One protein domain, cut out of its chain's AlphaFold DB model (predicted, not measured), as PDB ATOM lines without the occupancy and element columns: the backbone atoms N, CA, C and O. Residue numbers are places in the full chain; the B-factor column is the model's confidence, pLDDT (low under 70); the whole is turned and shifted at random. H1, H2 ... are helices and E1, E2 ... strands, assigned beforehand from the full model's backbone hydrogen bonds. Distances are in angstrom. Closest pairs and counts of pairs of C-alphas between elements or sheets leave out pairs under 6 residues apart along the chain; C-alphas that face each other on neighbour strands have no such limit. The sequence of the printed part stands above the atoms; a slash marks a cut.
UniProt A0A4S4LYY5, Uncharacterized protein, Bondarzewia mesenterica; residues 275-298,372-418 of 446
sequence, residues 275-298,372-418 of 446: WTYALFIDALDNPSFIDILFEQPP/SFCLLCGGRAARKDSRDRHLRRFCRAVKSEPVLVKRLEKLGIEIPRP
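This is residues 275 to 298 and 372 to 418 of the 446 residues of an uncharacterized protein of Bondarzewia mesenterica (UniProt A0A4S4LYY5). Five short helices make a rough ring with few contacts, H1, H2, H3, H4, H5 and back to H1, and short strand pairings round E1 sit at one end. The 71 printed residues, mostly helix, run H1 H2 E1 H3 H4 H5, compact, with radius of gyration of the C-alphas 11.3 A and spans of 32 by 22 by 20 A.

Find C-alpha 384 at (1.891, 28.548, -21.440); H3 runs 14.2 A to residue 394. H1 is residues 275 to 284, 14.5 A, H2 287 to 292, E1 372 to 374, H4 396 to 399. H5, residues 401 to 410, ends at (3.110, 13.705, -2.743).

H3 is close but not clearly touching H2, C-alphas Ile 290 and Asp 388 being closest at 6.9 A, and H4, Leu 391 and Val 398 at 6.8 A. H4 and H5 only just touch, only at the corner, with 3 pairs of C-alphas within 8 A, Ala 397 and Leu 404 closest at 5.6 A. H1 is close but not clearly touching H5, Tyr 277 and Glu 401 closest at 6.8 A. E1 pairs with no named strand. Every O i to N i+4 pair is within hydrogen-bond range in H1, H2 and H3; H5 has 5 of 6, and H4 is too short.

Across the cut, residues 299 to 371, C-alphas 298 and 372 are 9.9 A apart. Residues 275 and 416 to 418 have pLDDT under 70.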
ATOM      1  N   TRP A 275     -14.123  21.912  -0.307       54.12
ATOM      2  CA  TRP A 275     -13.389  23.174  -0.162       54.12
ATOM      3  C   TRP A 275     -11.992  23.135  -0.791       54.12
ATOM      4  O   TRP A 275     -11.503  24.157  -1.265       54.12
ATOM      5  N   THR A 276     -11.354  21.961  -0.842       71.25
ATOM      6  CA  THR A 276     -10.007  21.826  -1.418       71.25
ATOM      7  C   THR A 276     -10.014  21.982  -2.935       71.25
ATOM      8  O   THR A 276      -9.068  22.535  -3.495       71.25
ATOM      9  N   TYR A 277     -11.104  21.582  -3.599       75.62
ATOM     10  CA  TYR A 277     -11.242  21.742  -5.041       75.62
ATOM     11  C   TYR A 277     -11.433  23.210  -5.441       75.62
ATOM     12  O   TYR A 277     -10.753  23.679  -6.347       75.62
ATOM     13  N   ALA A 278     -12.295  23.959  -4.744       78.00
ATOM     14  CA  ALA A 278     -12.516  25.380  -5.031       78.00
ATOM     15  C   ALA A 278     -11.227  26.207  -4.875       78.00
ATOM     16  O   ALA A 278     -10.860  26.947  -5.781       78.00
ATOM     17  N   LEU A 279     -10.482  25.989  -3.786       80.62
ATOM     18  CA  LEU A 279      -9.192  26.652  -3.557       80.62
ATOM     19  C   LEU A 279      -8.147  26.283  -4.610       80.62
ATOM     20  O   LEU A 279      -7.316  27.109  -4.975       80.62
ATOM     21  N   PHE A 280      -8.187  25.049  -5.116       81.50
ATOM     22  CA  PHE A 280      -7.333  24.649  -6.223       81.50
ATOM     23  C   PHE A 280      -7.719  25.365  -7.523       81.50
ATOM     24  O   PHE A 280      -6.829  25.820  -8.237       81.50
ATOM     25  N   ILE A 281      -9.013  25.504  -7.830       82.94
ATOM     26  CA  ILE A 281      -9.474  26.263  -9.002       82.94
ATOM     27  C   ILE A 281      -9.060  27.736  -8.902       82.94
ATOM     28  O   ILE A 281      -8.536  28.264  -9.879       82.94
ATOM     29  N   ASP A 282      -9.180  28.361  -7.731       83.50
ATOM     30  CA  ASP A 282      -8.697  29.731  -7.511       83.50
ATOM     31  C   ASP A 282      -7.168  29.820  -7.653       83.50
ATOM     32  O   ASP A 282      -6.630  30.756  -8.246       83.50
ATOM     33  N   ALA A 283      -6.435  28.810  -7.172       84.69
ATOM     34  CA  ALA A 283      -4.988  28.737  -7.356       84.69
ATOM     35  C   ALA A 283      -4.596  28.582  -8.835       84.69
ATOM     36  O   ALA A 283      -3.557  29.104  -9.240       84.69
ATOM     37  N   LEU A 284      -5.419  27.927  -9.667       85.81
ATOM     38  CA  LEU A 284      -5.199  27.844 -11.116       85.81
ATOM     39  C   LEU A 284      -5.321  29.198 -11.827       85.81
ATOM     40  O   LEU A 284      -4.809  29.334 -12.938       85.81
ATOM     41  N   ASP A 285      -5.955  30.202 -11.224       86.38
ATOM     42  CA  ASP A 285      -5.956  31.563 -11.767       86.38
ATOM     43  C   ASP A 285      -4.635  32.302 -11.495       86.38
ATOM     44  O   ASP A 285      -4.338  33.305 -12.149       86.38
ATOM     45  N   ASN A 286      -3.784  31.775 -10.607       86.94
ATOM     46  CA  ASN A 286      -2.445  32.302 -10.392       86.94
ATOM     47  C   ASN A 286      -1.442  31.716 -11.415       86.94
ATOM     48  O   ASN A 286      -1.134  30.519 -11.374       86.94
ATOM     49  N   PRO A 287      -0.854  32.534 -12.311       84.94
ATOM     50  CA  PRO A 287       0.056  32.038 -13.341       84.94
ATOM     51  C   PRO A 287       1.325  31.381 -12.779       84.94
ATOM     52  O   PRO A 287       1.831  30.454 -13.409       84.94
ATOM     53  N   SER A 288       1.824  31.810 -11.615       86.75
ATOM     54  CA  SER A 288       3.013  31.193 -11.007       86.75
ATOM     55  C   SER A 288       2.718  29.799 -10.456       86.75
ATOM     56  O   SER A 288       3.580  28.925 -10.498       86.75
ATOM     57  N   PHE A 289       1.485  29.554 -10.008       88.62
ATOM     58  CA  PHE A 289       1.060  28.232  -9.561       88.62
ATOM     59  C   PHE A 289       1.008  27.237 -10.727       88.62
ATOM     60  O   PHE A 289       1.470  26.105 -10.596       88.62
ATOM     61  N   ILE A 290       0.538  27.674 -11.903       88.25
ATOM     62  CA  ILE A 290       0.589  26.857 -13.126       88.25
ATOM     63  C   ILE A 290       2.033  26.469 -13.457       88.25
ATOM     64  O   ILE A 290       2.274  25.330 -13.847       88.25
ATOM     65  N   ASP A 291       2.993  27.382 -13.307       88.56
ATOM     66  CA  ASP A 291       4.399  27.086 -13.591       88.56
ATOM     67  C   ASP A 291       4.967  26.000 -12.660       88.56
ATOM     68  O   ASP A 291       5.697  25.137 -13.137       88.56
ATOM     69  N   ILE A 292       4.560  25.970 -11.385       91.69
ATOM     70  CA  ILE A 292       4.969  24.940 -10.409       91.69
ATOM     71  C   ILE A 292       4.415  23.555 -10.773       91.69
ATOM     72  O   ILE A 292       5.083  22.545 -10.574       91.69
ATOM     73  N   LEU A 293       3.203  23.481 -11.332       92.50
ATOM     74  CA  LEU A 293       2.557  22.209 -11.692       92.50
ATOM     75  C   LEU A 293       3.132  21.549 -12.953       92.50
ATOM     76  O   LEU A 293       2.677  20.469 -13.350       92.50
ATOM     77  N   PHE A 294       4.094  22.196 -13.602       93.69
ATOM     78  CA  PHE A 294       4.718  21.716 -14.819       93.69
ATOM     79  C   PHE A 294       6.228  21.647 -14.657       93.69
ATOM     80  O   PHE A 294       6.907  22.663 -14.568       93.69
ATOM     81  N   GLU A 295       6.761  20.434 -14.717       92.38
ATOM     82  CA  GLU A 295       8.200  20.234 -14.744       92.38
ATOM     83  C   GLU A 295       8.733  20.654 -16.111       92.38
ATOM     84  O   GLU A 295       8.312  20.135 -17.156       92.38
ATOM     85  N   GLN A 296       9.635  21.633 -16.109       87.44
ATOM     86  CA  GLN A 296      10.372  21.985 -17.310       87.44
ATOM     87  C   GLN A 296      11.541  21.014 -17.467       87.44
ATOM     88  O   GLN A 296      12.284  20.802 -16.509       87.44
ATOM     89  N   PRO A 297      11.735  20.424 -18.659       81.50
ATOM     90  CA  PRO A 297      12.941  19.658 -18.909       81.50
ATOM     91  C   PRO A 297      14.162  20.568 -18.734       81.50
ATOM     92  O   PRO A 297      14.067  21.770 -19.013       81.50
ATOM     93  N   PRO A 298      15.307  20.013 -18.297       79.75
ATOM     94  CA  PRO A 298      16.513  20.796 -18.100       79.75
ATOM     95  C   PRO A 298      16.852  21.572 -19.378       79.75
ATOM     96  O   PRO A 298      16.601  21.082 -20.489       79.75
ATOM     97  N   SER A 372       6.857  20.875 -21.369       89.12
ATOM     98  CA  SER A 372       6.773  20.692 -19.930       89.12
ATOM     99  C   SER A 372       5.785  19.574 -19.604       89.12
ATOM    100  O   SER A 372       4.769  19.400 -20.297       89.12
ATOM    101  N   PHE A 373       6.093  18.806 -18.569       92.94
ATOM    102  CA  PHE A 373       5.283  17.676 -18.141       92.94
ATOM    103  C   PHE A 373       4.398  18.113 -16.986       92.94
ATOM    104  O   PHE A 373       4.878  18.631 -15.985       92.94
ATOM    105  N   CYS A 374       3.090  17.908 -17.117       95.31
ATOM    106  CA  CYS A 374       2.165  18.145 -16.023       95.31
ATOM    107  C   CYS A 374       2.474  17.150 -14.902       95.31
ATOM    108  O   CYS A 374       2.205  15.959 -15.060       95.31
ATOM    109  N   LEU A 375       2.964  17.627 -13.759       93.69
ATOM    110  CA  LEU A 375       3.272  16.791 -12.592       93.69
ATOM    111  C   LEU A 375       2.038  16.036 -12.085       93.69
ATOM    112  O   LEU A 375       2.135  14.954 -11.508       93.69
ATOM    113  N   LEU A 376       0.851  16.584 -12.353       91.44
ATOM    114  CA  LEU A 376      -0.398  15.969 -11.950       91.44
ATOM    115  C   LEU A 376      -0.797  14.796 -12.825       91.44
ATOM    116  O   LEU A 376      -1.435  13.910 -12.289       91.44
ATOM    117  N   CYS A 377      -0.518  14.750 -14.131       93.94
ATOM    118  CA  CYS A 377      -1.016  13.657 -14.985       93.94
ATOM    119  C   CYS A 377      -0.022  13.091 -16.006       93.94
ATOM    120  O   CYS A 377      -0.385  12.187 -16.755       93.94
ATOM    121  N   GLY A 378       1.201  13.616 -16.060       93.25
ATOM    122  CA  GLY A 378       2.222  13.273 -17.054       93.25
ATOM    123  C   GLY A 378       1.949  13.821 -18.460       93.25
ATOM    124  O   GLY A 378       2.715  13.557 -19.385       93.25
ATOM    125  N   GLY A 379       0.859  14.574 -18.654       93.00
ATOM    126  CA  GLY A 379       0.517  15.184 -19.936       93.00
ATOM    127  C   GLY A 379       1.563  16.209 -20.380       93.00
ATOM    128  O   GLY A 379       2.065  16.980 -19.566       93.00
ATOM    129  N   ARG A 380       1.878  16.236 -21.677       91.69
ATOM    130  CA  ARG A 380       2.860  17.162 -22.259       91.69
ATOM    131  C   ARG A 380       2.185  18.448 -22.731       91.69
ATOM    132  O   ARG A 380       1.183  18.390 -23.445       91.69
ATOM    133  N   ALA A 381       2.761  19.598 -22.396       90.00
ATOM    134  CA  ALA A 381       2.328  20.897 -22.901       90.00
ATOM    135  C   ALA A 381       3.538  21.768 -23.272       90.00
ATOM    136  O   ALA A 381       4.395  22.061 -22.441       90.00
ATOM    137  N   ALA A 382       3.599  22.196 -24.534       82.12
ATOM    138  CA  ALA A 382       4.735  22.945 -25.084       82.12
ATOM    139  C   ALA A 382       4.679  24.461 -24.855       82.12
ATOM    140  O   ALA A 382       5.652  25.157 -25.112       82.12
ATOM    141  N   ARG A 383       3.536  25.002 -24.428       84.62
ATOM    142  CA  ARG A 383       3.322  26.451 -24.318       84.62
ATOM    143  C   ARG A 383       2.530  26.796 -23.069       84.62
ATOM    144  O   ARG A 383       1.764  25.968 -22.581       84.62
ATOM    145  N   LYS A 384       2.653  28.037 -22.593       85.62
ATOM    146  CA  LYS A 384       1.891  28.548 -21.440       85.62
ATOM    147  C   LYS A 384       0.373  28.446 -21.641       85.62
ATOM    148  O   LYS A 384      -0.309  27.914 -20.775       85.62
ATOM    149  N   ASP A 385      -0.140  28.850 -22.804       87.62
ATOM    150  CA  ASP A 385      -1.565  28.719 -23.155       87.62
ATOM    151  C   ASP A 385      -2.021  27.251 -23.203       87.62
ATOM    152  O   ASP A 385      -3.139  26.913 -22.821       87.62
ATOM    153  N   SER A 386      -1.133  26.362 -23.646       89.56
ATOM    154  CA  SER A 386      -1.376  24.922 -23.688       89.56
ATOM    155  C   SER A 386      -1.369  24.302 -22.289       89.56
ATOM    156  O   SER A 386      -2.168  23.404 -22.046       89.56
ATOM    157  N   ARG A 387      -0.523  24.790 -21.369       92.38
ATOM    158  CA  ARG A 387      -0.491  24.385 -19.952       92.38
ATOM    159  C   ARG A 387      -1.770  24.779 -19.221       92.38
ATOM    160  O   ARG A 387      -2.399  23.928 -18.599       92.38
ATOM    161  N   ASP A 388      -2.189  26.032 -19.369       91.31
ATOM    162  CA  ASP A 388      -3.431  26.542 -18.779       91.31
ATOM    163  C   ASP A 388      -4.655  25.777 -19.305       91.31
ATOM    164  O   ASP A 388      -5.421  25.175 -18.547       91.31
ATOM    165  N   ARG A 389      -4.775  25.666 -20.636       92.94
ATOM    166  CA  ARG A 389      -5.850  24.891 -21.266       92.94
ATOM    167  C   ARG A 389      -5.815  23.423 -20.846       92.94
ATOM    168  O   ARG A 389      -6.873  22.811 -20.690       92.94
ATOM    169  N   HIS A 390      -4.623  22.851 -20.676       93.88
ATOM    170  CA  HIS A 390      -4.464  21.495 -20.179       93.88
ATOM    171  C   HIS A 390      -5.045  21.361 -18.771       93.88
ATOM    172  O   HIS A 390      -5.941  20.543 -18.595       93.88
ATOM    173  N   LEU A 391      -4.620  22.175 -17.801       91.81
ATOM    174  CA  LEU A 391      -5.115  22.094 -16.421       91.81
ATOM    175  C   LEU A 391      -6.631  22.284 -16.338       91.81
ATOM    176  O   LEU A 391      -7.306  21.478 -15.702       91.81
ATOM    177  N   ARG A 392      -7.178  23.270 -17.059       89.19
ATOM    178  CA  ARG A 392      -8.612  23.594 -17.003       89.19
ATOM    179  C   ARG A 392      -9.510  22.577 -17.704       89.19
ATOM    180  O   ARG A 392     -10.633  22.354 -17.268       89.19
ATOM    181  N   ARG A 393      -9.072  21.988 -18.826       90.62
ATOM    182  CA  ARG A 393      -9.963  21.174 -19.687       90.62
ATOM    183  C   ARG A 393      -9.542  19.726 -19.862       90.62
ATOM    184  O   ARG A 393     -10.407  18.863 -20.041       90.62
ATOM    185  N   PHE A 394      -8.246  19.442 -19.848       90.06
ATOM    186  CA  PHE A 394      -7.709  18.168 -20.336       90.06
ATOM    187  C   PHE A 394      -6.938  17.365 -19.287       90.06
ATOM    188  O   PHE A 394      -6.682  16.181 -19.508       90.06
ATOM    189  N   CYS A 395      -6.605  17.952 -18.138       92.88
ATOM    190  CA  CYS A 395      -5.887  17.265 -17.081       92.88
ATOM    191  C   CYS A 395      -6.815  16.256 -16.403       92.88
ATOM    192  O   CYS A 395      -7.722  16.613 -15.650       92.88
ATOM    193  N   ARG A 396      -6.581  14.968 -16.678       91.12
ATOM    194  CA  ARG A 396      -7.366  13.868 -16.099       91.12
ATOM    195  C   ARG A 396      -7.294  13.864 -14.572       91.12
ATOM    196  O   ARG A 396      -8.291  13.565 -13.934       91.12
ATOM    197  N   ALA A 397      -6.142  14.238 -14.014       88.12
ATOM    198  CA  ALA A 397      -5.926  14.268 -12.573       88.12
ATOM    199  C   ALA A 397      -6.731  15.366 -11.873       88.12
ATOM    200  O   ALA A 397      -7.249  15.118 -10.793       88.12
ATOM    201  N   VAL A 398      -6.891  16.537 -12.504       86.19
ATOM    202  CA  VAL A 398      -7.717  17.629 -11.961       86.19
ATOM    203  C   VAL A 398      -9.189  17.225 -11.934       86.19
ATOM    204  O   VAL A 398      -9.869  17.478 -10.953       86.19
ATOM    205  N   LYS A 399      -9.676  16.516 -12.960       86.25
ATOM    206  CA  LYS A 399     -11.070  16.035 -12.991       86.25
ATOM    207  C   LYS A 399     -11.381  14.981 -11.925       86.25
ATOM    208  O   LYS A 399     -12.546  14.758 -11.617       86.25
ATOM    209  N   SER A 400     -10.362  14.317 -11.388       86.56
ATOM    210  CA  SER A 400     -10.493  13.324 -10.325       86.56
ATOM    211  C   SER A 400     -10.014  13.908  -8.993       86.56
ATOM    212  O   SER A 400      -8.864  13.705  -8.606       86.56
ATOM    213  N   GLU A 401     -10.907  14.597  -8.281       78.75
ATOM    214  CA  GLU A 401     -10.661  15.223  -6.970       78.75
ATOM    215  C   GLU A 401      -9.843  14.354  -5.981       78.75
ATOM    216  O   GLU A 401      -8.812  14.828  -5.498       78.75
ATOM    217  N   PRO A 402     -10.166  13.063  -5.735       78.88
ATOM    218  CA  PRO A 402      -9.397  12.252  -4.779       78.88
ATOM    219  C   PRO A 402      -7.963  11.936  -5.235       78.88
ATOM    220  O   PRO A 402      -7.096  11.645  -4.411       78.88
ATOM    221  N   VAL A 403      -7.689  11.972  -6.542       80.19
ATOM    222  CA  VAL A 403      -6.339  11.758  -7.090       80.19
ATOM    223  C   VAL A 403      -5.527  13.047  -7.017       80.19
ATOM    224  O   VAL A 403      -4.319  12.991  -6.793       80.19
ATOM    225  N   LEU A 404      -6.184  14.197  -7.191       81.25
ATOM    226  CA  LEU A 404      -5.553  15.508  -7.153       81.25
ATOM    227  C   LEU A 404      -4.918  15.782  -5.786       81.25
ATOM    228  O   LEU A 404      -3.726  16.071  -5.730       81.25
ATOM    229  N   VAL A 405      -5.682  15.617  -4.700       77.88
ATOM    230  CA  VAL A 405      -5.203  15.876  -3.328       77.88
ATOM    231  C   VAL A 405      -3.999  14.992  -2.993       77.88
ATOM    232  O   VAL A 405      -2.939  15.508  -2.654       77.88
ATOM    233  N   LYS A 406      -4.101  13.673  -3.222       81.56
ATOM    234  CA  LYS A 406      -2.987  12.733  -2.989       81.56
ATOM    235  C   LYS A 406      -1.735  13.071  -3.804       81.56
ATOM    236  O   LYS A 406      -0.617  12.840  -3.347       81.56
ATOM    237  N   ARG A 407      -1.898  13.568  -5.036       81.38
ATOM    238  CA  ARG A 407      -0.762  13.966  -5.883       81.38
ATOM    239  C   ARG A 407      -0.127  15.268  -5.412       81.38
ATOM    240  O   ARG A 407       1.095  15.334  -5.401       81.38
ATOM    241  N   LEU A 408      -0.916  16.257  -5.000       83.06
ATOM    242  CA  LEU A 408      -0.398  17.512  -4.447       83.06
ATOM    243  C   LEU A 408       0.367  17.273  -3.140       83.06
ATOM    244  O   LEU A 408       1.486  17.760  -3.002       83.06
ATOM    245  N   GLU A 409      -0.166  16.429  -2.252       83.31
ATOM    246  CA  GLU A 409       0.523  16.000  -1.026       83.31
ATOM    247  C   GLU A 409       1.852  15.297  -1.335       83.31
ATOM    248  O   GLU A 409       2.874  15.614  -0.733       83.31
ATOM    249  N   LYS A 410       1.876  14.392  -2.325       87.50
ATOM    250  CA  LYS A 410       3.110  13.705  -2.743       87.50
ATOM    251  C   LYS A 410       4.164  14.660  -3.314       87.50
ATOM    252  O   LYS A 410       5.353  14.375  -3.213       87.50
ATOM    253  N   LEU A 411       3.739  15.765  -3.921       83.25
ATOM    254  CA  LEU A 411       4.631  16.805  -4.438       83.25
ATOM    255  C   LEU A 411       5.090  17.785  -3.347       83.25
ATOM    256  O   LEU A 411       5.856  18.695  -3.650       83.25
ATOM    257  N   GLY A 412       4.624  17.635  -2.099       86.56
ATOM    258  CA  GLY A 412       4.907  18.584  -1.020       86.56
ATOM    259  C   GLY A 412       4.296  19.967  -1.262       86.56
ATOM    260  O   GLY A 412       4.729  20.946  -0.663       86.56
ATOM    261  N   ILE A 413       3.307  20.067  -2.158       82.56
ATOM    262  CA  ILE A 413       2.610  21.318  -2.441       82.56
ATOM    263  C   ILE A 413       1.490  21.437  -1.415       82.56
ATOM    264  O   ILE A 413       0.423  20.836  -1.563       82.56
ATOM    265  N   GLU A 414       1.740  22.204  -0.357       77.19
ATOM    266  CA  GLU A 414       0.693  22.549   0.597       77.19
ATOM    267  C   GLU A 414      -0.365  23.402  -0.105       77.19
ATOM    268  O   GLU A 414      -0.115  24.534  -0.522       77.19
ATOM    269  N   ILE A 415      -1.572  22.849  -0.246       72.81
ATOM    270  CA  ILE A 415      -2.736  23.636  -0.648       72.81
ATOM    271  C   ILE A 415      -2.972  24.643   0.482       72.81
ATOM    272  O   ILE A 415      -3.136  24.201   1.627       72.81
ATOM    273  N   PRO A 416      -2.996  25.963   0.204       67.12
ATOM    274  CA  PRO A 416      -3.264  26.968   1.217       67.12
ATOM    275  C   PRO A 416      -4.559  26.609   1.933       67.12
ATOM    276  O   PRO A 416      -5.642  26.649   1.346       67.12
ATOM    277  N   ARG A 417      -4.458  26.190   3.197       67.31
ATOM    278  CA  ARG A 417      -5.656  25.953   3.991       67.31
ATOM    279  C   ARG A 417      -6.223  27.327   4.325       67.31
ATOM    280  O   ARG A 417      -5.463  28.190   4.776       67.31
ATOM    281  N   PRO A 418      -7.529  27.547   4.131       56.19
ATOM    282  CA  PRO A 418      -8.136  28.764   4.618       56.19
ATOM    283  C   PRO A 418      -7.904  28.801   6.137       56.19
ATOM    284  O   PRO A 418      -7.904  27.744   6.784       56.19
TER     285      PRO A 418